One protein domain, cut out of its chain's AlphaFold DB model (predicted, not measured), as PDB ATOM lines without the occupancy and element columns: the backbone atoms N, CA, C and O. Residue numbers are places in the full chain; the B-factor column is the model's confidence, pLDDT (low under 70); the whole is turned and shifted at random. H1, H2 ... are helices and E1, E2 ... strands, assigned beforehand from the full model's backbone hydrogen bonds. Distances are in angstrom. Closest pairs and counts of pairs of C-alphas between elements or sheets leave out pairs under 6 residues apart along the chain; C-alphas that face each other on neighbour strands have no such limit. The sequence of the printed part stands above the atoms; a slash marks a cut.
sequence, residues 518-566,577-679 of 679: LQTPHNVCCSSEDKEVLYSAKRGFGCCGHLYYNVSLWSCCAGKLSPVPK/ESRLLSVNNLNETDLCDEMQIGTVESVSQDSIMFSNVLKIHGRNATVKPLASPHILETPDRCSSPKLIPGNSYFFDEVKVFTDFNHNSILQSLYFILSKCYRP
ATOM      1  N   LEU A 518      16.585 -30.828  16.822       82.50
ATOM      2  CA  LEU A 518      16.778 -30.807  15.368       82.50
ATOM      3  C   LEU A 518      15.978 -29.655  14.737       82.50
ATOM      4  O   LEU A 518      14.767 -29.547  14.922       82.50
ATOM      5  N   GLN A 519      16.643 -28.809  13.955       77.56
ATOM      6  CA  GLN A 519      16.021 -27.696  13.246       77.56
ATOM      7  C   GLN A 519      15.185 -28.198  12.056       77.56
ATOM      8  O   GLN A 519      15.624 -29.031  11.262       77.56
ATOM      9  N   THR A 520      13.977 -27.650  11.905       72.88
ATOM     10  CA  THR A 520      13.101 -27.892  10.750       72.88
ATOM     11  C   THR A 520      13.210 -26.746   9.730       72.88
ATOM     12  O   THR A 520      13.591 -25.636  10.109       72.88
ATOM     13  N   PRO A 521      12.814 -26.938   8.454       69.94
ATOM     14  CA  PRO A 521      12.862 -25.880   7.433       69.94
ATOM     15  C   PRO A 521      12.011 -24.633   7.730       69.94
ATOM     16  O   PRO A 521      12.157 -23.620   7.052       69.94
ATOM     17  N   HIS A 522      11.098 -24.705   8.703       73.62
ATOM     18  CA  HIS A 522      10.229 -23.596   9.109       73.62
ATOM     19  C   HIS A 522      10.748 -22.840  10.341       73.62
ATOM     20  O   HIS A 522      10.139 -21.848  10.744       73.62
ATOM     21  N   ASN A 523      11.871 -23.280  10.916       81.81
ATOM     22  CA  ASN A 523      12.441 -22.714  12.132       81.81
ATOM     23  C   ASN A 523      13.814 -22.077  11.863       81.81
ATOM     24  O   ASN A 523      14.594 -22.545  11.032       81.81
ATOM     25  N   VAL A 524      14.114 -21.011  12.602       85.44
ATOM     26  CA  VAL A 524      15.379 -20.272  12.595       85.44
ATOM     27  C   VAL A 524      16.078 -20.510  13.929       85.44
ATOM     28  O   VAL A 524      15.500 -20.242  14.981       85.44
ATOM     29  N   CYS A 525      17.318 -20.993  13.894       86.12
ATOM     30  CA  CYS A 525      18.172 -21.043  15.078       86.12
ATOM     31  C   CYS A 525      18.972 -19.742  15.219       86.12
ATOM     32  O   CYS A 525      19.781 -19.417  14.340       86.12
ATOM     33  N   CYS A 526      18.772 -19.018  16.320       87.81
ATOM     34  CA  CYS A 526      19.627 -17.898  16.708       87.81
ATOM     35  C   CYS A 526      20.552 -18.332  17.851       87.81
ATOM     36  O   CYS A 526      20.123 -19.009  18.786       87.81
ATOM     37  N   SER A 527      21.817 -17.922  17.790       87.06
ATOM     38  CA  SER A 527      22.898 -18.476  18.610       87.06
ATOM     39  C   SER A 527      23.886 -17.406  19.094       87.06
ATOM     40  O   SER A 527      24.451 -16.635  18.311       87.06
ATOM     41  N   SER A 528      24.106 -17.368  20.408       82.25
ATOM     42  CA  SER A 528      25.235 -16.706  21.074       82.25
ATOM     43  C   SER A 528      26.196 -17.754  21.634       82.25
ATOM     44  O   SER A 528      26.020 -18.947  21.425       82.25
ATOM     45  N   GLU A 529      27.225 -17.308  22.344       73.81
ATOM     46  CA  GLU A 529      28.238 -18.165  22.964       73.81
ATOM     47  C   GLU A 529      27.667 -19.139  24.006       73.81
ATOM     48  O   GLU A 529      28.116 -20.273  24.104       73.81
ATOM     49  N   ASP A 530      26.661 -18.695  24.761       71.31
ATOM     50  CA  ASP A 530      26.050 -19.405  25.886       71.31
ATOM     51  C   ASP A 530      24.725 -20.106  25.542       71.31
ATOM     52  O   ASP A 530      24.240 -20.921  26.330       71.31
ATOM     53  N   LYS A 531      24.086 -19.749  24.417       78.50
ATOM     54  CA  LYS A 531      22.691 -20.107  24.117       78.50
ATOM     55  C   LYS A 531      22.441 -20.307  22.630       78.50
ATOM     56  O   LYS A 531      22.693 -19.413  21.825       78.50
ATOM     57  N   GLU A 532      21.789 -21.415  22.305       83.31
ATOM     58  CA  GLU A 532      21.094 -21.635  21.037       83.31
ATOM     59  C   GLU A 532      19.583 -21.654  21.305       83.31
ATOM     60  O   GLU A 532      19.117 -22.332  22.225       83.31
ATOM     61  N   VAL A 533      18.811 -20.883  20.534       81.88
ATOM     62  CA  VAL A 533      17.355 -20.763  20.691       81.88
ATOM     63  C   VAL A 533      16.672 -20.912  19.335       81.88
ATOM     64  O   VAL A 533      17.025 -20.246  18.357       81.88
ATOM     65  N   LEU A 534      15.674 -21.794  19.295       84.06
ATOM     66  CA  LEU A 534      14.872 -22.094  18.119       84.06
ATOM     67  C   LEU A 534      13.643 -21.175  18.067       84.06
ATOM     68  O   LEU A 534      12.912 -21.041  19.047       84.06
ATOM     69  N   TYR A 535      13.397 -20.561  16.912       79.00
ATOM     70  CA  TYR A 535      12.262 -19.671  16.671       79.00
ATOM     71  C   TYR A 535      11.489 -20.102  15.426       79.00
ATOM     72  O   TYR A 535      12.089 -20.504  14.433       79.00
ATOM     73  N   SER A 536      10.165 -19.944  15.414       79.25
ATOM     74  CA  SER A 536       9.380 -20.074  14.177       79.25
ATOM     75  C   SER A 536       9.698 -18.919  13.221       79.25
ATOM     76  O   SER A 536       9.657 -17.752  13.629       79.25
ATOM     77  N   ALA A 537       9.985 -19.221  11.953       80.62
ATOM     78  CA  ALA A 537      10.399 -18.225  10.967       80.62
ATOM     79  C   ALA A 537       9.303 -17.174  10.706       80.62
ATOM     80  O   ALA A 537       8.175 -17.495  10.329       80.62
ATOM     81  N   LYS A 538       9.650 -15.891  10.861       79.50
ATOM     82  CA  LYS A 538       8.769 -14.736  10.634       79.50
ATOM     83  C   LYS A 538       9.393 -13.804   9.595       79.50
ATOM     84  O   LYS A 538      10.570 -13.459   9.665       79.50
ATOM     85  N   ARG A 539       8.599 -13.366   8.613       82.81
ATOM     86  CA  ARG A 539       9.061 -12.426   7.576       82.81
ATOM     87  C   ARG A 539       9.418 -11.080   8.217       82.81
ATOM     88  O   ARG A 539       8.601 -10.515   8.935       82.81
ATOM     89  N   GLY A 540      10.612 -10.560   7.925       81.19
ATOM     90  CA  GLY A 540      11.104  -9.306   8.511       81.19
ATOM     91  C   GLY A 540      11.737  -9.461   9.901       81.19
ATOM     92  O   GLY A 540      11.828  -8.479  10.632       81.19
ATOM     93  N   PHE A 541      12.169 -10.670  10.268       84.75
ATOM     94  CA  PHE A 541      12.942 -10.938  11.483       84.75
ATOM     95  C   PHE A 541      14.312 -11.545  11.136       84.75
ATOM     96  O   PHE A 541      14.450 -12.176  10.088       84.75
ATOM     97  N   GLY A 542      15.306 -11.361  12.009       85.50
ATOM     98  CA  GLY A 542      16.668 -11.901  11.871       85.50
ATOM     99  C   GLY A 542      17.346 -12.134  13.228       85.50
ATOM    100  O   GLY A 542      16.795 -11.764  14.267       85.50
ATOM    101  N   CYS A 543      18.526 -12.764  13.232       87.44
ATOM    102  CA  CYS A 543      19.257 -13.108  14.463       87.44
ATOM    103  C   CYS A 543      20.325 -12.074  14.874       87.44
ATOM    104  O   CYS A 543      21.141 -11.642  14.057       87.44
ATOM    105  N   CYS A 544      20.372 -11.748  16.171       86.56
ATOM    106  CA  CYS A 544      21.427 -10.968  16.825       86.56
ATOM    107  C   CYS A 544      21.901 -11.707  18.087       86.56
ATOM    108  O   CYS A 544      21.263 -11.653  19.138       86.56
ATOM    109  N   GLY A 545      22.982 -12.476  17.981       84.94
ATOM    110  CA  GLY A 545      23.286 -13.551  18.921       84.94
ATOM    111  C   GLY A 545      22.129 -14.554  18.963       84.94
ATOM    112  O   GLY A 545      21.586 -14.922  17.922       84.94
ATOM    113  N   HIS A 546      21.699 -14.927  20.171       84.81
ATOM    114  CA  HIS A 546      20.517 -15.765  20.399       84.81
ATOM    115  C   HIS A 546      19.175 -15.031  20.230       84.81
ATOM    116  O   HIS A 546      18.134 -15.652  20.395       84.81
ATOM    117  N   LEU A 547      19.167 -13.726  19.935       84.19
ATOM    118  CA  LEU A 547      17.960 -12.898  19.937       84.19
ATOM    119  C   LEU A 547      17.330 -12.796  18.539       84.19
ATOM    120  O   LEU A 547      17.987 -12.342  17.601       84.19
ATOM    121  N   TYR A 548      16.045 -13.140  18.409       87.06
ATOM    122  CA  TYR A 548      15.292 -13.018  17.153       87.06
ATOM    123  C   TYR A 548      14.492 -11.708  17.096       87.06
ATOM    124  O   TYR A 548      13.448 -11.555  17.732       87.06
ATOM    125  N   TYR A 549      14.994 -10.730  16.343       81.62
ATOM    126  CA  TYR A 549      14.500  -9.351  16.357       81.62
ATOM    127  C   TYR A 549      13.790  -8.967  15.056       81.62
ATOM    128  O   TYR A 549      14.124  -9.466  13.984       81.62
ATOM    129  N   ASN A 550      12.835  -8.037  15.131       82.44
ATOM    130  CA  ASN A 550      12.198  -7.449  13.955       82.44
ATOM    131  C   ASN A 550      13.132  -6.403  13.322       82.44
ATOM    132  O   ASN A 550      13.421  -5.369  13.933       82.44
ATOM    133  N   VAL A 551      13.560  -6.638  12.079       81.56
ATOM    134  CA  VAL A 551      14.550  -5.798  11.375       81.56
ATOM    135  C   VAL A 551      14.025  -4.409  10.991       81.56
ATOM    136  O   VAL A 551      14.799  -3.542  10.601       81.56
ATOM    137  N   SER A 552      12.713  -4.177  11.108       80.25
ATOM    138  CA  SER A 552      12.089  -2.859  10.901       80.25
ATOM    139  C   SER A 552      12.079  -1.996  12.169       80.25
ATOM    140  O   SER A 552      11.798  -0.802  12.089       80.25
ATOM    141  N   LEU A 553      12.338  -2.594  13.338       73.06
ATOM    142  CA  LEU A 553      12.380  -1.909  14.636       73.06
ATOM    143  C   LEU A 553      13.814  -1.765  15.158       73.06
ATOM    144  O   LEU A 553      14.148  -0.745  15.764       73.06
ATOM    145  N   TRP A 554      14.669  -2.756  14.888       80.06
ATOM    146  CA  TRP A 554      16.040  -2.812  15.393       80.06
ATOM    147  C   TRP A 554      17.052  -3.100  14.289       80.06
ATOM    148  O   TRP A 554      16.759  -3.808  13.329       80.06
ATOM    149  N   SER A 555      18.268  -2.596  14.467       82.56
ATOM    150  CA  SER A 555      19.463  -3.030  13.751       82.56
ATOM    151  C   SER A 555      20.376  -3.806  14.701       82.56
ATOM    152  O   SER A 555      20.482  -3.470  15.882       82.56
ATOM    153  N   CYS A 556      21.035  -4.847  14.192       81.75
ATOM    154  CA  CYS A 556      22.074  -5.578  14.911       81.75
ATOM    155  C   CYS A 556      23.462  -5.136  14.437       81.75
ATOM    156  O   CYS A 556      23.669  -4.878  13.250       81.75
ATOM    157  N   CYS A 557      24.415  -5.065  15.362       79.56
ATOM    158  CA  CYS A 557      25.834  -4.956  15.051       79.56
ATOM    159  C   CYS A 557      26.650  -5.640  16.157       79.56
ATOM    160  O   CYS A 557      26.484  -5.284  17.326       79.56
ATOM    161  N   ALA A 558      27.500  -6.617  15.814       73.00
ATOM    162  CA  ALA A 558      28.331  -7.372  16.763       73.00
ATOM    163  C   ALA A 558      27.540  -7.884  17.993       73.00
ATOM    164  O   ALA A 558      27.881  -7.603  19.146       73.00
ATOM    165  N   GLY A 559      26.416  -8.566  17.748       74.88
ATOM    166  CA  GLY A 559      25.507  -9.080  18.783       74.88
ATOM    167  C   GLY A 559      24.794  -8.027  19.649       74.88
ATOM    168  O   GLY A 559      24.167  -8.392  20.643       74.88
ATOM    169  N   LYS A 560      24.872  -6.729  19.317       78.19
ATOM    170  CA  LYS A 560      24.178  -5.643  20.028       78.19
ATOM    171  C   LYS A 560      23.060  -5.046  19.174       78.19
ATOM    172  O   LYS A 560      23.293  -4.619  18.045       78.19
ATOM    173  N   LEU A 561      21.863  -4.946  19.753       80.31
ATOM    174  CA  LEU A 561      20.703  -4.315  19.120       80.31
ATOM    175  C   LEU A 561      20.639  -2.812  19.399       80.31
ATOM    176  O   LEU A 561      20.900  -2.360  20.516       80.31
ATOM    177  N   SER A 562      20.254  -2.048  18.379       77.69
ATOM    178  CA  SER A 562      20.010  -0.602  18.436       77.69
ATOM    179  C   SER A 562      18.674  -0.266  17.757       77.69
ATOM    180  O   SER A 562      18.336  -0.915  16.770       77.69
ATOM    181  N   PRO A 563      17.887   0.716  18.239       74.75
ATOM    182  CA  PRO A 563      16.648   1.119  17.568       74.75
ATOM    183  C   PRO A 563      16.925   1.704  16.179       74.75
ATOM    184  O   PRO A 563      17.827   2.531  16.037       74.75
ATOM    185  N   VAL A 564      16.121   1.343  15.176       73.12
ATOM    186  CA  VAL A 564      16.192   1.967  13.843       73.12
ATOM    187  C   VAL A 564      15.597   3.383  13.917       73.12
ATOM    188  O   VAL A 564      14.431   3.533  14.294       73.12
ATOM    189  N   PRO A 565      16.343   4.445  13.557       58.91
ATOM    190  CA  PRO A 565      15.784   5.790  13.492       58.91
ATOM    191  C   PRO A 565      14.708   5.879  12.404       58.91
ATOM    192  O   PRO A 565      14.956   5.539  11.249       58.91
ATOM    193  N   LYS A 566      13.520   6.399  12.741       49.53
ATOM    194  CA  LYS A 566      12.491   6.748  11.747       49.53
ATOM    195  C   LYS A 566      12.884   8.025  10.994       49.53
ATOM    196  O   LYS A 566      12.349   9.094  11.271       49.53
ATOM    197  N   GLU A 577      22.724 -10.514   9.811       68.19
ATOM    198  CA  GLU A 577      22.692 -11.511  10.881       68.19
ATOM    199  C   GLU A 577      24.072 -11.602  11.538       68.19
ATOM    200  O   GLU A 577      25.078 -11.782  10.862       68.19
ATOM    201  N   SER A 578      24.106 -11.520  12.865       75.31
ATOM    202  CA  SER A 578      25.326 -11.630  13.672       75.31
ATOM    203  C   SER A 578      25.095 -12.746  14.684       75.31
ATOM    204  O   SER A 578      24.597 -12.495  15.776       75.31
ATOM    205  N   ARG A 579      25.370 -14.001  14.306       83.44
ATOM    206  CA  ARG A 579      25.176 -15.196  15.155       83.44
ATOM    207  C   ARG A 579      26.376 -16.136  15.072       83.44
ATOM    208  O   ARG A 579      27.037 -16.189  14.037       83.44
ATOM    209  N   LEU A 580      26.661 -16.863  16.152       82.38
ATOM    210  CA  LEU A 580      27.751 -17.846  16.179       82.38
ATOM    211  C   LEU A 580      27.319 -19.143  15.495       82.38
ATOM    212  O   LEU A 580      26.257 -19.682  15.796       82.38
ATOM    213  N   LEU A 581      28.130 -19.662  14.580       85.62
ATOM    214  CA  LEU A 581      27.808 -20.902  13.877       85.62
ATOM    215  C   LEU A 581      28.268 -22.122  14.687       85.62
ATOM    216  O   LEU A 581      29.320 -22.097  15.318       85.62
ATOM    217  N   SER A 582      27.487 -23.202  14.676       86.56
ATOM    218  CA  SER A 582      27.833 -24.440  15.386       86.56
ATOM    219  C   SER A 582      28.705 -25.344  14.512       86.56
ATOM    220  O   SER A 582      28.303 -25.706  13.404       86.56
ATOM    221  N   VAL A 583      29.860 -25.781  15.026       85.88
ATOM    222  CA  VAL A 583      30.739 -26.775  14.368       85.88
ATOM    223  C   VAL A 583      29.981 -28.084  14.076       85.88
ATOM    224  O   VAL A 583      30.226 -28.748  13.072       85.88
ATOM    225  N   ASN A 584      28.977 -28.422  14.891       80.62
ATOM    226  CA  ASN A 584      28.147 -29.625  14.737       80.62
ATOM    227  C   ASN A 584      27.111 -29.529  13.592       80.62
ATOM    228  O   ASN A 584      26.448 -30.521  13.255       80.62
ATOM    229  N   ASN A 585      26.985 -28.348  12.978       84.12
ATOM    230  CA  ASN A 585      26.148 -28.084  11.805       84.12
ATOM    231  C   ASN A 585      26.937 -27.989  10.497       84.12
ATOM    232  O   ASN A 585      26.316 -27.887   9.440       84.12
ATOM    233  N   LEU A 586      28.269 -28.065  10.552       84.31
ATOM    234  CA  LEU A 586      29.095 -28.188   9.360       84.31
ATOM    235  C   LEU A 586      28.838 -29.524   8.653       84.31
ATOM    236  O   LEU A 586      28.556 -30.553   9.280       84.31
ATOM    237  N   ASN A 587      28.936 -29.487   7.326       82.88
ATOM    238  CA  ASN A 587      28.954 -30.687   6.499       82.88
ATOM    239  C   ASN A 587      30.289 -31.448   6.702       82.88
ATOM    240  O   ASN A 587      31.160 -31.028   7.466       82.88
ATOM    241  N   GLU A 588      30.457 -32.599   6.047       80.69
ATOM    242  CA  GLU A 588      31.682 -33.390   6.219       80.69
ATOM    243  C   GLU A 588      32.920 -32.736   5.577       80.69
ATOM    244  O   GLU A 588      34.007 -32.879   6.122       80.69
ATOM    245  N   THR A 589      32.795 -31.989   4.474       82.88
ATOM    246  CA  THR A 589      33.944 -31.321   3.829       82.88
ATOM    247  C   THR A 589      34.488 -30.187   4.693       82.88
ATOM    248  O   THR A 589      35.650 -30.218   5.092       82.88
ATOM    249  N   ASP A 590      33.623 -29.254   5.087       84.44
ATOM    250  CA  ASP A 590      33.966 -28.047   5.845       84.44
ATOM    251  C   ASP A 590      34.515 -28.390   7.244       84.44
ATOM    252  O   ASP A 590      35.308 -27.645   7.813       84.44
ATOM    253  N   LEU A 591      34.105 -29.533   7.812       85.62
ATOM    254  CA  LEU A 591      34.605 -30.026   9.098       85.62
ATOM    255  C   LEU A 591      35.934 -30.792   8.982       85.62
ATOM    256  O   LEU A 591      36.741 -30.763   9.913       85.62
ATOM    257  N   CYS A 592      36.138 -31.538   7.891       87.69
ATOM    258  CA  CYS A 592      37.207 -32.536   7.795       87.69
ATOM    259  C   CYS A 592      38.398 -32.136   6.925       87.69
ATOM    260  O   CYS A 592      39.455 -32.766   7.054       87.69
ATOM    261  N   ASP A 593      38.250 -31.136   6.059       87.19
ATOM    262  CA  ASP A 593      39.315 -30.687   5.167       87.19
ATOM    263  C   ASP A 593      40.316 -29.822   5.950       87.19
ATOM    264  O   ASP A 593      41.236 -30.384   6.547       87.19
ATOM    265  N   GLU A 594      40.120 -28.505   6.050       87.44
ATOM    266  CA  GLU A 594      40.956 -27.630   6.885       87.44
ATOM    267  C   GLU A 594      40.108 -26.707   7.770       87.44
ATOM    268  O   GLU A 594      39.234 -25.998   7.287       87.44
ATOM    269  N   MET A 595      40.405 -26.692   9.071       89.94
ATOM    270  CA  MET A 595      39.758 -25.842  10.077       89.94
ATOM    271  C   MET A 595      40.834 -25.235  10.983       89.94
ATOM    272  O   MET A 595      41.853 -25.874  11.254       89.94
ATOM    273  N   GLN A 596      40.630 -24.016  11.477       92.75
ATOM    274  CA  GLN A 596      41.530 -23.394  12.449       92.75
ATOM    275  C   GLN A 596      40.852 -23.273  13.815       92.75
ATOM    276  O   GLN A 596      39.629 -23.187  13.908       92.75
ATOM    277  N   ILE A 597      41.642 -23.269  14.885       93.31
ATOM    278  CA  ILE A 597      41.198 -22.872  16.225       93.31
ATOM    279  C   ILE A 597      42.234 -21.945  16.846       93.31
ATOM    280  O   ILE A 597      43.432 -22.203  16.752       93.31
ATOM    281  N   GLY A 598      41.781 -20.880  17.496       90.88
ATOM    282  CA  GLY A 598      42.654 -19.912  18.152       90.88
ATOM    283  C   GLY A 598      41.929 -19.139  19.241       90.88
ATOM    284  O   GLY A 598      40.699 -19.112  19.289       90.88
ATOM    285  N   THR A 599      42.699 -18.498  20.114       90.75
ATOM    286  CA  THR A 599      42.178 -17.652  21.192       90.75
ATOM    287  C   THR A 599      42.101 -16.208  20.722       90.75
ATOM    288  O   THR A 599      43.113 -15.642  20.306       90.75
ATOM    289  N   VAL A 600      40.915 -15.599  20.799       89.88
ATOM    290  CA  VAL A 600      40.716 -14.193  20.413       89.88
ATOM    291  C   VAL A 600      41.501 -13.303  21.368       89.88
ATOM    292  O   VAL A 600      41.260 -13.307  22.573       89.88
ATOM    293  N   GLU A 601      42.441 -12.536  20.832       88.62
ATOM    294  CA  GLU A 601      43.248 -11.575  21.583       88.62
ATOM    295  C   GLU A 601      42.599 -10.187  21.545       88.62
ATOM    296  O   GLU A 601      42.438  -9.535  22.576       88.62
ATOM    297  N   SER A 602      42.150  -9.755  20.363       84.56
ATOM    298  CA  SER A 602      41.402  -8.509  20.191       84.56
ATOM    299  C   SER A 602      40.478  -8.551  18.967       84.56
ATOM    300  O   SER A 602      40.617  -9.397  18.083       84.56
ATOM    301  N   VAL A 603      39.506  -7.635  18.927       83.38
ATOM    302  CA  VAL A 603      38.565  -7.459  17.811       83.38
ATOM    303  C   VAL A 603      38.530  -5.977  17.448       83.38
ATOM    304  O   VAL A 603      38.237  -5.138  18.305       83.38
ATOM    305  N   SER A 604      38.842  -5.654  16.195       79.12
ATOM    306  CA  SER A 604      38.867  -4.291  15.662       79.12
ATOM    307  C   SER A 604      37.517  -3.925  15.009       79.12
ATOM    308  O   SER A 604      36.471  -4.476  15.370       79.12
ATOM    309  N   GLN A 605      37.492  -2.937  14.107       68.25
ATOM    310  CA  GLN A 605      36.315  -2.704  13.260       68.25
ATOM    311  C   GLN A 605      36.281  -3.674  12.075       68.25
ATOM    312  O   GLN A 605      35.218  -4.206  11.775       68.25
ATOM    313  N   ASP A 606      37.443  -3.956  11.488       80.94
ATOM    314  CA  ASP A 606      37.555  -4.641  10.201       80.94
ATOM    315  C   ASP A 606      38.343  -5.958  10.300       80.94
ATOM    316  O   ASP A 606      38.537  -6.630   9.298       80.94
ATOM    317  N   SER A 607      38.783  -6.364  11.497       85.88
ATOM    318  CA  SER A 607      39.576  -7.584  11.695       85.88
ATOM    319  C   SER A 607      39.482  -8.182  13.104       85.88
ATOM    320  O   SER A 607      39.208  -7.493  14.091       85.88
ATOM    321  N   ILE A 608      39.736  -9.488  13.208       87.06
ATOM    322  CA  ILE A 608      39.836 -10.254  14.456       87.06
ATOM    323  C   ILE A 608      41.268 -10.776  14.590       87.06
ATOM    324  O   ILE A 608      41.789 -11.411  13.675       87.06
ATOM    325  N   MET A 609      41.897 -10.534  15.738       88.75
ATOM    326  CA  MET A 609      43.250 -10.996  16.039       88.75
ATOM    327  C   MET A 609      43.188 -12.259  16.901       88.75
ATOM    328  O   MET A 609      42.673 -12.230  18.022       88.75
ATOM    329  N   PHE A 610      43.735 -13.356  16.384       90.94
ATOM    330  CA  PHE A 610      43.865 -14.629  17.079       90.94
ATOM    331  C   PHE A 610      45.316 -14.897  17.499       90.94
ATOM    332  O   PHE A 610      46.270 -14.710  16.737       90.94
ATOM    333  N   SER A 611      45.449 -15.420  18.713       90.44
ATOM    334  CA  SER A 611      46.678 -15.938  19.313       90.44
ATOM    335  C   SER A 611      46.593 -17.461  19.463       90.44
ATOM    336  O   SER A 611      45.499 -18.035  19.470       90.44
ATOM    337  N   ASN A 612      47.743 -18.128  19.617       89.50
ATOM    338  CA  ASN A 612      47.829 -19.570  19.897       89.50
ATOM    339  C   ASN A 612      47.091 -20.451  18.865       89.50
ATOM    340  O   ASN A 612      46.422 -21.421  19.223       89.50
ATOM    341  N   VAL A 613      47.183 -20.092  17.581       92.38
ATOM    342  CA  VAL A 613      46.392 -20.726  16.518       92.38
ATOM    343  C   VAL A 613      46.935 -22.105  16.141       92.38
ATOM    344  O   VAL A 613      48.122 -22.273  15.850       92.38
ATOM    345  N   LEU A 614      46.039 -23.089  16.086       93.12
ATOM    346  CA  LEU A 614      46.284 -24.434  15.583       93.12
ATOM    347  C   LEU A 614      45.495 -24.653  14.287       93.12
ATOM    348  O   LEU A 614      44.273 -24.502  14.260       93.12
ATOM    349  N   LYS A 615      46.188 -25.075  13.228       92.62
ATOM    350  CA  LYS A 615      45.575 -25.585  12.000       92.62
ATOM    351  C   LYS A 615      45.292 -27.075  12.154       92.62
ATOM    352  O   LYS A 615      46.205 -27.852  12.441       92.62
ATOM    353  N   ILE A 616      44.042 -27.467  11.947       92.25
ATOM    354  CA  ILE A 616      43.534 -28.834  12.047       92.25
ATOM    355  C   ILE A 616      43.214 -29.318  10.634       92.25
ATOM    356  O   ILE A 616      42.504 -28.642   9.893       92.25
ATOM    357  N   HIS A 617      43.699 -30.503  10.272       90.69
ATOM    358  CA  HIS A 617      43.304 -31.186   9.044       90.69
ATOM    359  C   HIS A 617      42.699 -32.540   9.418       90.69
ATOM    360  O   HIS A 617      43.420 -33.480   9.770       90.69
ATOM    361  N   GLY A 618      41.367 -32.623   9.377       86.94
ATOM    362  CA  GLY A 618      40.595 -33.736   9.936       86.94
ATOM    363  C   GLY A 618      40.886 -35.077   9.262       86.94
ATOM    364  O   GLY A 618      41.229 -36.038   9.947       86.94
ATOM    365  N   ARG A 619      40.816 -35.138   7.922       88.56
ATOM    366  CA  ARG A 619      41.079 -36.372   7.151       88.56
ATOM    367  C   ARG A 619      42.477 -36.938   7.374       88.56
ATOM    368  O   ARG A 619      42.626 -38.144   7.511       88.56
ATOM    369  N   ASN A 620      43.483 -36.067   7.429       87.31
ATOM    370  CA  ASN A 620      44.885 -36.457   7.602       87.31
ATOM    371  C   ASN A 620      45.255 -36.693   9.077       87.31
ATOM    372  O   ASN A 620      46.393 -37.049   9.371       87.31
ATOM    373  N   ALA A 621      44.321 -36.445  10.001       86.44
ATOM    374  CA  ALA A 621      44.518 -36.441  11.446       86.44
ATOM    375  C   ALA A 621      45.729 -35.613  11.938       86.44
ATOM    376  O   ALA A 621      46.355 -35.950  12.943       86.44
ATOM    377  N   THR A 622      46.068 -34.514  11.252       88.50
ATOM    378  CA  THR A 622      47.204 -33.657  11.637       88.50
ATOM    379  C   THR A 622      46.753 -32.356  12.283       88.50
ATOM    380  O   THR A 622      45.841 -31.697  11.784       88.50
ATOM    381  N   VAL A 623      47.468 -31.934  13.327       91.44
ATOM    382  CA  VAL A 623      47.345 -30.608  13.946       91.44
ATOM    383  C   VAL A 623      48.714 -29.929  13.901       91.44
ATOM    384  O   VAL A 623      49.717 -30.548  14.251       91.44
ATOM    385  N   LYS A 624      48.775 -28.675  13.441       92.12
ATOM    386  CA  LYS A 624      50.019 -27.899  13.302       92.12
ATOM    387  C   LYS A 624      49.850 -26.505  13.916       92.12
ATOM    388  O   LYS A 624      48.843 -25.864  13.629       92.12
ATOM    389  N   PRO A 625      50.807 -26.002  14.715       91.88
ATOM    390  CA  PRO A 625      50.773 -24.617  15.169       91.88
ATOM    391  C   PRO A 625      51.022 -23.661  13.996       91.88
ATOM    392  O   PRO A 625      51.841 -23.945  13.119       91.88
ATOM    393  N   LEU A 626      50.330 -22.523  13.997       89.56
ATOM    394  CA  LEU A 626      50.605 -21.396  13.108       89.56
ATOM    395  C   LEU A 626      51.367 -20.297  13.863       89.56
ATOM    396  O   LEU A 626      51.303 -20.196  15.090       89.56
ATOM    397  N   ALA A 627      52.103 -19.466  13.124       82.75
ATOM    398  CA  ALA A 627      52.775 -18.308  13.701       82.75
ATOM    399  C   ALA A 627      51.744 -17.278  14.195       82.75
ATOM    400  O   ALA A 627      50.755 -17.009  13.516       82.75
ATOM    401  N   SER A 628      51.989 -16.704  15.374       75.75
ATOM    402  CA  SER A 628      51.199 -15.590  15.916       75.75
ATOM    403  C   SER A 628      51.839 -14.243  15.537       75.75
ATOM    404  O   SER A 628      53.071 -14.172  15.485       75.75
ATOM    405  N   PRO A 629      51.052 -13.171  15.333       74.56
ATOM    406  CA  PRO A 629      49.589 -13.134  15.380       74.56
ATOM    407  C   PRO A 629      48.946 -13.625  14.075       74.56
ATOM    408  O   PRO A 629      49.513 -13.459  12.996       74.56
ATOM    409  N   HIS A 630      47.740 -14.182  14.170       87.38
ATOM    410  CA  HIS A 630      46.908 -14.482  13.005       87.38
ATOM    411  C   HIS A 630      45.766 -13.466  12.933       87.38
ATOM    412  O   HIS A 630      45.113 -13.210  13.944       87.38
ATOM    413  N   ILE A 631      45.536 -12.865  11.766       87.50
ATOM    414  CA  ILE A 631      44.542 -11.799  11.591       87.50
ATOM    415  C   ILE A 631      43.515 -12.266  10.562       87.50
ATOM    416  O   ILE A 631      43.871 -12.596   9.434       87.50
ATOM    417  N   LEU A 632      42.250 -12.302  10.977       86.12
ATOM    418  CA  LEU A 632      41.100 -12.606  10.133       86.12
ATOM    419  C   LEU A 632      40.403 -11.292   9.772       86.12
ATOM    420  O   LEU A 632      39.791 -10.663  10.635       86.12
ATOM    421  N   GLU A 633      40.505 -10.869   8.515       84.19
ATOM    422  CA  GLU A 633      39.842  -9.660   8.014       84.19
ATOM    423  C   GLU A 633      38.326  -9.891   7.888       84.19
ATOM    424  O   GLU A 633      37.865 -10.806   7.206       84.19
ATOM    425  N   THR A 634      37.531  -9.047   8.541       74.19
ATOM    426  CA  THR A 634      36.067  -9.068   8.509       74.19
ATOM    427  C   THR A 634      35.550  -7.828   7.773       74.19
ATOM    428  O   THR A 634      35.534  -6.748   8.365       74.19
ATOM    429  N   PRO A 635      35.043  -7.939   6.529       65.19
ATOM    430  CA  PRO A 635      34.647  -6.778   5.719       65.19
ATOM    431  C   PRO A 635      33.413  -6.012   6.240       65.19
ATOM    432  O   PRO A 635      33.000  -5.023   5.639       65.19
ATOM    433  N   ASP A 636      32.788  -6.474   7.327       69.69
ATOM    434  CA  ASP A 636      31.681  -5.793   7.996       69.69
ATOM    435  C   ASP A 636      31.567  -6.192   9.477       69.69
ATOM    436  O   ASP A 636      31.022  -7.249   9.815       69.69
ATOM    437  N   ARG A 637      31.976  -5.282  10.370       69.06
ATOM    438  CA  ARG A 637      31.842  -5.407  11.833       69.06
ATOM    439  C   ARG A 637      30.453  -5.824  12.318       69.06
ATOM    440  O   ARG A 637      30.313  -6.411  13.386       69.06
ATOM    441  N   CYS A 638      29.399  -5.432  11.606       73.25
ATOM    442  CA  CYS A 638      28.043  -5.696  12.069       73.25
ATOM    443  C   CYS A 638      27.554  -7.104  11.724       73.25
ATOM    444  O   CYS A 638      26.620  -7.566  12.375       73.25
ATOM    445  N   SER A 639      28.194  -7.775  10.763       70.06
ATOM    446  CA  SER A 639      27.899  -9.159  10.379       70.06
ATOM    447  C   SER A 639      28.747 -10.179  11.154       70.06
ATOM    448  O   SER A 639      28.342 -11.332  11.291       70.06
ATOM    449  N   SER A 640      29.891  -9.781  11.727       72.56
ATOM    450  CA  SER A 640      30.644 -10.663  12.626       72.56
ATOM    451  C   SER A 640      29.887 -10.897  13.949       72.56
ATOM    452  O   SER A 640      29.187 -10.001  14.442       72.56
ATOM    453  N   PRO A 641      29.951 -12.110  14.533       76.56
ATOM    454  CA  PRO A 641      29.359 -12.390  15.838       76.56
ATOM    455  C   PRO A 641      30.083 -11.635  16.961       76.56
ATOM    456  O   PRO A 641      31.243 -11.246  16.834       76.56
ATOM    457  N   LYS A 642      29.416 -11.469  18.108       81.69
ATOM    458  CA  LYS A 642      30.081 -10.984  19.323       81.69
ATOM    459  C   LYS A 642      31.051 -12.055  19.840       81.69
ATOM    460  O   LYS A 642      30.599 -13.096  20.306       81.69
ATOM    461  N   LEU A 643      32.348 -11.767  19.797       84.31
ATOM    462  CA  LEU A 643      33.410 -12.607  20.359       84.31
ATOM    463  C   LEU A 643      33.912 -12.031  21.689       84.31
ATOM    464  O   LEU A 643      33.918 -10.809  21.874       84.31
ATOM    465  N   ILE A 644      34.340 -12.900  22.605       82.44
ATOM    466  CA  ILE A 644      34.935 -12.518  23.889       82.44
ATOM    467  C   ILE A 644      36.459 -12.730  23.833       82.44
ATOM    468  O   ILE A 644      36.909 -13.855  23.607       82.44
ATOM    469  N   PRO A 645      37.275 -11.681  24.061       84.69
ATOM    470  CA  PRO A 645      38.720 -11.829  24.208       84.69
ATOM    471  C   PRO A 645      39.087 -12.795  25.341       84.69
ATOM    472  O   PRO A 645      38.512 -12.741  26.426       84.69
ATOM    473  N   GLY A 646      40.054 -13.672  25.082       84.19
ATOM    474  CA  GLY A 646      40.461 -14.764  25.968       84.19
ATOM    475  C   GLY A 646      39.753 -16.099  25.706       84.19
ATOM    476  O   GLY A 646      40.271 -17.127  26.136       84.19
ATOM    477  N   ASN A 647      38.641 -16.118  24.962       86.94
ATOM    478  CA  ASN A 647      37.955 -17.359  24.590       86.94
ATOM    479  C   ASN A 647      38.487 -17.908  23.253       86.94
ATOM    480  O   ASN A 647      38.931 -17.158  22.376       86.94
ATOM    481  N   SER A 648      38.461 -19.236  23.107       89.69
ATOM    482  CA  SER A 648      38.907 -19.929  21.896       89.69
ATOM    483  C   SER A 648      37.729 -20.281  20.995       89.69
ATOM    484  O   SER A 648      36.745 -20.850  21.461       89.69
ATOM    485  N   TYR A 649      37.861 -19.994  19.702       90.69
ATOM    486  CA  TYR A 649      36.837 -20.273  18.696       90.69
ATOM    487  C   TYR A 649      37.452 -21.005  17.507       90.69
ATOM    488  O   TYR A 649      38.630 -20.820  17.189       90.69
ATOM    489  N   PHE A 650      36.637 -21.819  16.843       91.62
ATOM    490  CA  PHE A 650      36.976 -22.400  15.549       91.62
ATOM    491  C   PHE A 650      36.719 -21.361  14.451       91.62
ATOM    492  O   PHE A 650      35.792 -20.564  14.581       91.62
ATOM    493  N   PHE A 651      37.500 -21.339  13.376       90.62
ATOM    494  CA  PHE A 651      37.277 -20.412  12.265       90.62
ATOM    495  C   PHE A 651      37.832 -20.927  10.932       90.62
ATOM    496  O   PHE A 651      38.785 -21.710  10.888       90.62
ATOM    497  N   ASP A 652      37.211 -20.456   9.852       86.31
ATOM    498  CA  ASP A 652      37.721 -20.532   8.480       86.31
ATOM    499  C   ASP A 652      38.158 -19.123   8.008       86.31
ATOM    500  O   ASP A 652      38.259 -18.196   8.813       86.31
ATOM    501  N   GLU A 653      38.450 -18.940   6.718       78.06
ATOM    502  CA  GLU A 653      38.889 -17.648   6.155       78.06
ATOM    503  C   GLU A 653      37.806 -16.542   6.159       78.06
ATOM    504  O   GLU A 653      38.089 -15.406   5.783       78.06
ATOM    505  N   VAL A 654      36.563 -16.848   6.555       77.06
ATOM    506  CA  VAL A 654      35.393 -15.955   6.447       77.06
ATOM    507  C   VAL A 654      34.504 -15.967   7.703       77.06
ATOM    508  O   VAL A 654      33.842 -14.971   8.006       77.06
ATOM    509  N   LYS A 655      34.425 -17.091   8.425       83.69
ATOM    510  CA  LYS A 655      33.428 -17.368   9.470       83.69
ATOM    511  C   LYS A 655      34.064 -17.870  10.760       83.69
ATOM    512  O   LYS A 655      35.085 -18.549  10.758       83.69
ATOM    513  N   VAL A 656      33.373 -17.597  11.867       87.50
ATOM    514  CA  VAL A 656      33.738 -18.056  13.211       87.50
ATOM    515  C   VAL A 656      32.653 -18.984  13.758       87.50
ATOM    516  O   VAL A 656      31.454 -18.697  13.667       87.50
ATOM    517  N   PHE A 657      33.094 -20.095  14.337       88.75
ATOM    518  CA  PHE A 657      32.287 -21.195  14.840       88.75
ATOM    519  C   PHE A 657      32.589 -21.486  16.314       88.75
ATOM    520  O   PHE A 657      33.682 -21.232  16.825       88.75
ATOM    521  N   THR A 658      31.620 -22.086  16.992       87.12
ATOM    522  CA  THR A 658      31.746 -22.597  18.358       87.12
ATOM    523  C   THR A 658      31.222 -24.031  18.444       87.12
ATOM    524  O   THR A 658      30.478 -24.492  17.574       87.12
ATOM    525  N   ASP A 659      31.634 -24.761  19.475       85.25
ATOM    526  CA  ASP A 659      31.243 -26.149  19.701       85.25
ATOM    527  C   ASP A 659      30.384 -26.274  20.963       85.25
ATOM    528  O   ASP A 659      30.889 -26.320  22.079       85.25
ATOM    529  N   PHE A 660      29.067 -26.358  20.769       78.12
ATOM    530  CA  PHE A 660      28.090 -26.529  21.848       78.12
ATOM    531  C   PHE A 660      27.956 -27.979  22.356       78.12
ATOM    532  O   PHE A 660      27.188 -28.230  23.283       78.12
ATOM    533  N   ASN A 661      28.659 -28.954  21.758       73.88
ATOM    534  CA  ASN A 661      28.554 -30.366  22.150       73.88
ATOM    535  C   ASN A 661      29.597 -30.794  23.194       73.88
ATOM    536  O   ASN A 661      29.414 -31.836  23.829       73.88
ATOM    537  N   HIS A 662      30.689 -30.041  23.363       79.38
ATOM    538  CA  HIS A 662      31.846 -30.465  24.152       79.38
ATOM    539  C   HIS A 662      32.328 -29.370  25.110       79.38
ATOM    540  O   HIS A 662      32.354 -28.191  24.782       79.38
ATOM    541  N   ASN A 663      32.787 -29.777  26.295       69.88
ATOM    542  CA  ASN A 663      33.147 -28.864  27.387       69.88
ATOM    543  C   ASN A 663      34.631 -28.446  27.377       69.88
ATOM    544  O   ASN A 663      35.099 -27.787  28.306       69.88
ATOM    545  N   SER A 664      35.409 -28.881  26.379       81.50
ATOM    546  CA  SER A 664      36.825 -28.520  26.236       81.50
ATOM    547  C   SER A 664      37.329 -28.700  24.806       81.50
ATOM    548  O   SER A 664      36.935 -29.633  24.109       81.50
ATOM    549  N   ILE A 665      38.313 -27.881  24.431       83.69
ATOM    550  CA  ILE A 665      38.994 -27.932  23.130       83.69
ATOM    551  C   ILE A 665      39.553 -29.330  22.825       83.69
ATOM    552  O   ILE A 665      39.484 -29.788  21.688       83.69
ATOM    553  N   LEU A 666      40.077 -30.041  23.831       84.50
ATOM    554  CA  LEU A 666      40.612 -31.394  23.650       84.50
ATOM    555  C   LEU A 666      39.526 -32.395  23.225       84.50
ATOM    556  O   LEU A 666      39.784 -33.249  22.379       84.50
ATOM    557  N   GLN A 667      38.311 -32.275  23.772       84.00
ATOM    558  CA  GLN A 667      37.168 -33.093  23.359       84.00
ATOM    559  C   GLN A 667      36.730 -32.745  21.930       84.00
ATOM    560  O   GLN A 667      36.544 -33.657  21.129       84.00
ATOM    561  N   SER A 668      36.653 -31.457  21.586       87.44
ATOM    562  CA  SER A 668      36.321 -30.991  20.232       87.44
ATOM    563  C   SER A 668      37.335 -31.463  19.181       87.44
ATOM    564  O   SER A 668      36.953 -31.995  18.141       87.44
ATOM    565  N   LEU A 669      38.638 -31.351  19.468       88.19
ATOM    566  CA  LEU A 669      39.711 -31.872  18.612       88.19
ATOM    567  C   LEU A 669      39.601 -33.390  18.445       88.19
ATOM    568  O   LEU A 669      39.651 -33.891  17.323       88.19
ATOM    569  N   TYR A 670      39.410 -34.125  19.544       87.38
ATOM    570  CA  TYR A 670      39.241 -35.576  19.501       87.38
ATOM    571  C   TYR A 670      38.008 -35.989  18.683       87.38
ATOM    572  O   TYR A 670      38.084 -36.946  17.914       87.38
ATOM    573  N   PHE A 671      36.899 -35.252  18.793       87.31
ATOM    574  CA  PHE A 671      35.692 -35.446  17.990       87.31
ATOM    575  C   PHE A 671      35.951 -35.232  16.492       87.31
ATOM    576  O   PHE A 671      35.659 -36.135  15.706       87.31
ATOM    577  N   ILE A 672      36.541 -34.094  16.099       88.19
ATOM    578  CA  ILE A 672      36.855 -33.783  14.692       88.19
ATOM    579  C   ILE A 672      37.742 -34.882  14.102       88.19
ATOM    580  O   ILE A 672      37.391 -35.488  13.092       88.19
ATOM    581  N   LEU A 673      38.854 -35.204  14.768       89.31
ATOM    582  CA  LEU A 673      39.804 -36.210  14.293       89.31
ATOM    583  C   LEU A 673      39.156 -37.604  14.209       89.31
ATOM    584  O   LEU A 673      39.293 -38.273  13.192       89.31
ATOM    585  N   SER A 674      38.385 -38.029  15.216       86.56
ATOM    586  CA  SER A 674      37.752 -39.364  15.226       86.56
ATOM    587  C   SER A 674      36.630 -39.519  14.192       86.56
ATOM    588  O   SER A 674      36.405 -40.620  13.684       86.56
ATOM    589  N   LYS A 675      35.925 -38.427  13.872       85.94
ATOM    590  CA  LYS A 675      34.870 -38.400  12.853       85.94
ATOM    591  C   LYS A 675      35.447 -38.370  11.436       85.94
ATOM    592  O   LYS A 675      34.954 -39.075  10.561       85.94
ATOM    593  N   CYS A 676      36.488 -37.565  11.225       87.50
ATOM    594  CA  CYS A 676      37.044 -37.272   9.907       87.50
ATOM    595  C   CYS A 676      38.139 -38.239   9.448       87.50
ATOM    596  O   CYS A 676      38.321 -38.421   8.243       87.50
ATOM    597  N   TYR A 677      38.880 -38.848  10.378       83.56
ATOM    598  CA  TYR A 677      39.979 -39.744  10.037       83.56
ATOM    599  C   TYR A 677      39.464 -41.058   9.440       83.56
ATOM    600  O   TYR A 677      38.738 -41.838  10.074       83.56
ATOM    601  N   ARG A 678      39.889 -41.307   8.202       75.94
ATOM    602  CA  ARG A 678      39.703 -42.560   7.472       75.94
ATOM    603  C   ARG A 678      41.115 -43.055   7.110       75.94
ATOM    604  O   ARG A 678      41.741 -42.389   6.286       75.94
ATOM    605  N   PRO A 679      41.638 -44.099   7.782       60.28
ATOM    606  CA  PRO A 679      42.974 -44.640   7.515       60.28
ATOM    607  C   PRO A 679      43.078 -45.301   6.133       60.28
ATOM    608  O   PRO A 679      42.029 -45.759   5.622       60.28
TER     609      PRO A 679
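This is residues 518 to 566 and 577 to 679 of the 679 residues of an uncharacterized protein of Perca fluviatilis (UniProt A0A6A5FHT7). Two lobes lie one after the other along the longest axis: a row of three small hairpins, E1 with E2, E3 with E4 and E5 with E6, and a larger lobe built on a strongly twisted sheet, E7 to E12, whose long strands E7 and E8 bend. H2 packs on that sheet along E7, with short H1 by its last residues. The printed part has 152 residues, with two named helices and twelve named strands in the order E1 to E6, H1, E7 to E12, H2; the class is mixed, and the neighbour strands are antiparallel. The whole is compact, with a radius of gyration of the C-alphas of 16.4 A, yet elongated, spanning 57 by 35 by 24 A.

Start at the hairpin of E1, residues 523 to 527, and E2, residues 532 to 536, where N 524 and O 535 are 2.8 A apart. In the next, E3, 541 to 544, and E4, 547 to 550, look for N 544 and O 547, 2.8 A; the closest C-alphas of E1 and E3, Cys 526 and Cys 543, are 5.3 A apart. In the third, E5, 554 to 557, and E6, 560 to 563, N 555 and O 562 are 2.9 A apart; the closest C-alphas of E3 and E5, Cys 544 and Cys 556, are 5.8 A apart. Past the cut, residues 581 to 582 pair in parallel with residues 657 to 658 of E12, 656 to 658. The meander, each strand the antiparallel neighbour of the one before, is E7, 595 to 603, E8, 607 to 617, and E9, 622 to 625; see N 597 and O 614, 3.0 A, and N 615 and O 624, 2.8 A. E9 and E10, 630 to 633, lie on one side of E8, E7 on the other; N 608 and O 632 are 2.8 A apart. E11, 648 to 651, is the antiparallel neighbour of E7, with N 651 and O 596 2.9 A apart, and of E12, with N 657 and O 650 2.7 A apart, both within hydrogen-bond range. H2, 665 to 676, is on this sheet at a height of 9.1 A, along the strands, at 20 degrees to E7 on the local plane. With residues 672 to 676 alone it touches H1, 588 to 592; their closest C-alphas, Cys 676 and Cys 592, are 5.2 A apart. In H1 and H2 every O i to N i+4 pair is within hydrogen-bond range.

Find C-alpha 523 at (12.441, -22.714, 12.132), where E1 begins. E8 runs 24.0 A from C-alpha 607 at (39.576, -7.584, 11.695) and bends by 87 degrees at residue 612; E7 runs 20.0 A and bends by 75 degrees at residue 600. H2 runs 16.3 A to C-alpha 676 at (37.044, -37.272, 9.907).

The C-alphas farthest apart, those of Lys 566 and Pro 679, are 59.9 A apart. Residues 567 to 576 are not printed; C-alphas 566 and 577 are 20.9 A apart across the cut. The link from E10 to E11 is long, 14 residues. Mean pLDDT of the printed part is 82.5; ten residues are under 70, among them 565 to 566 and 635 to 637.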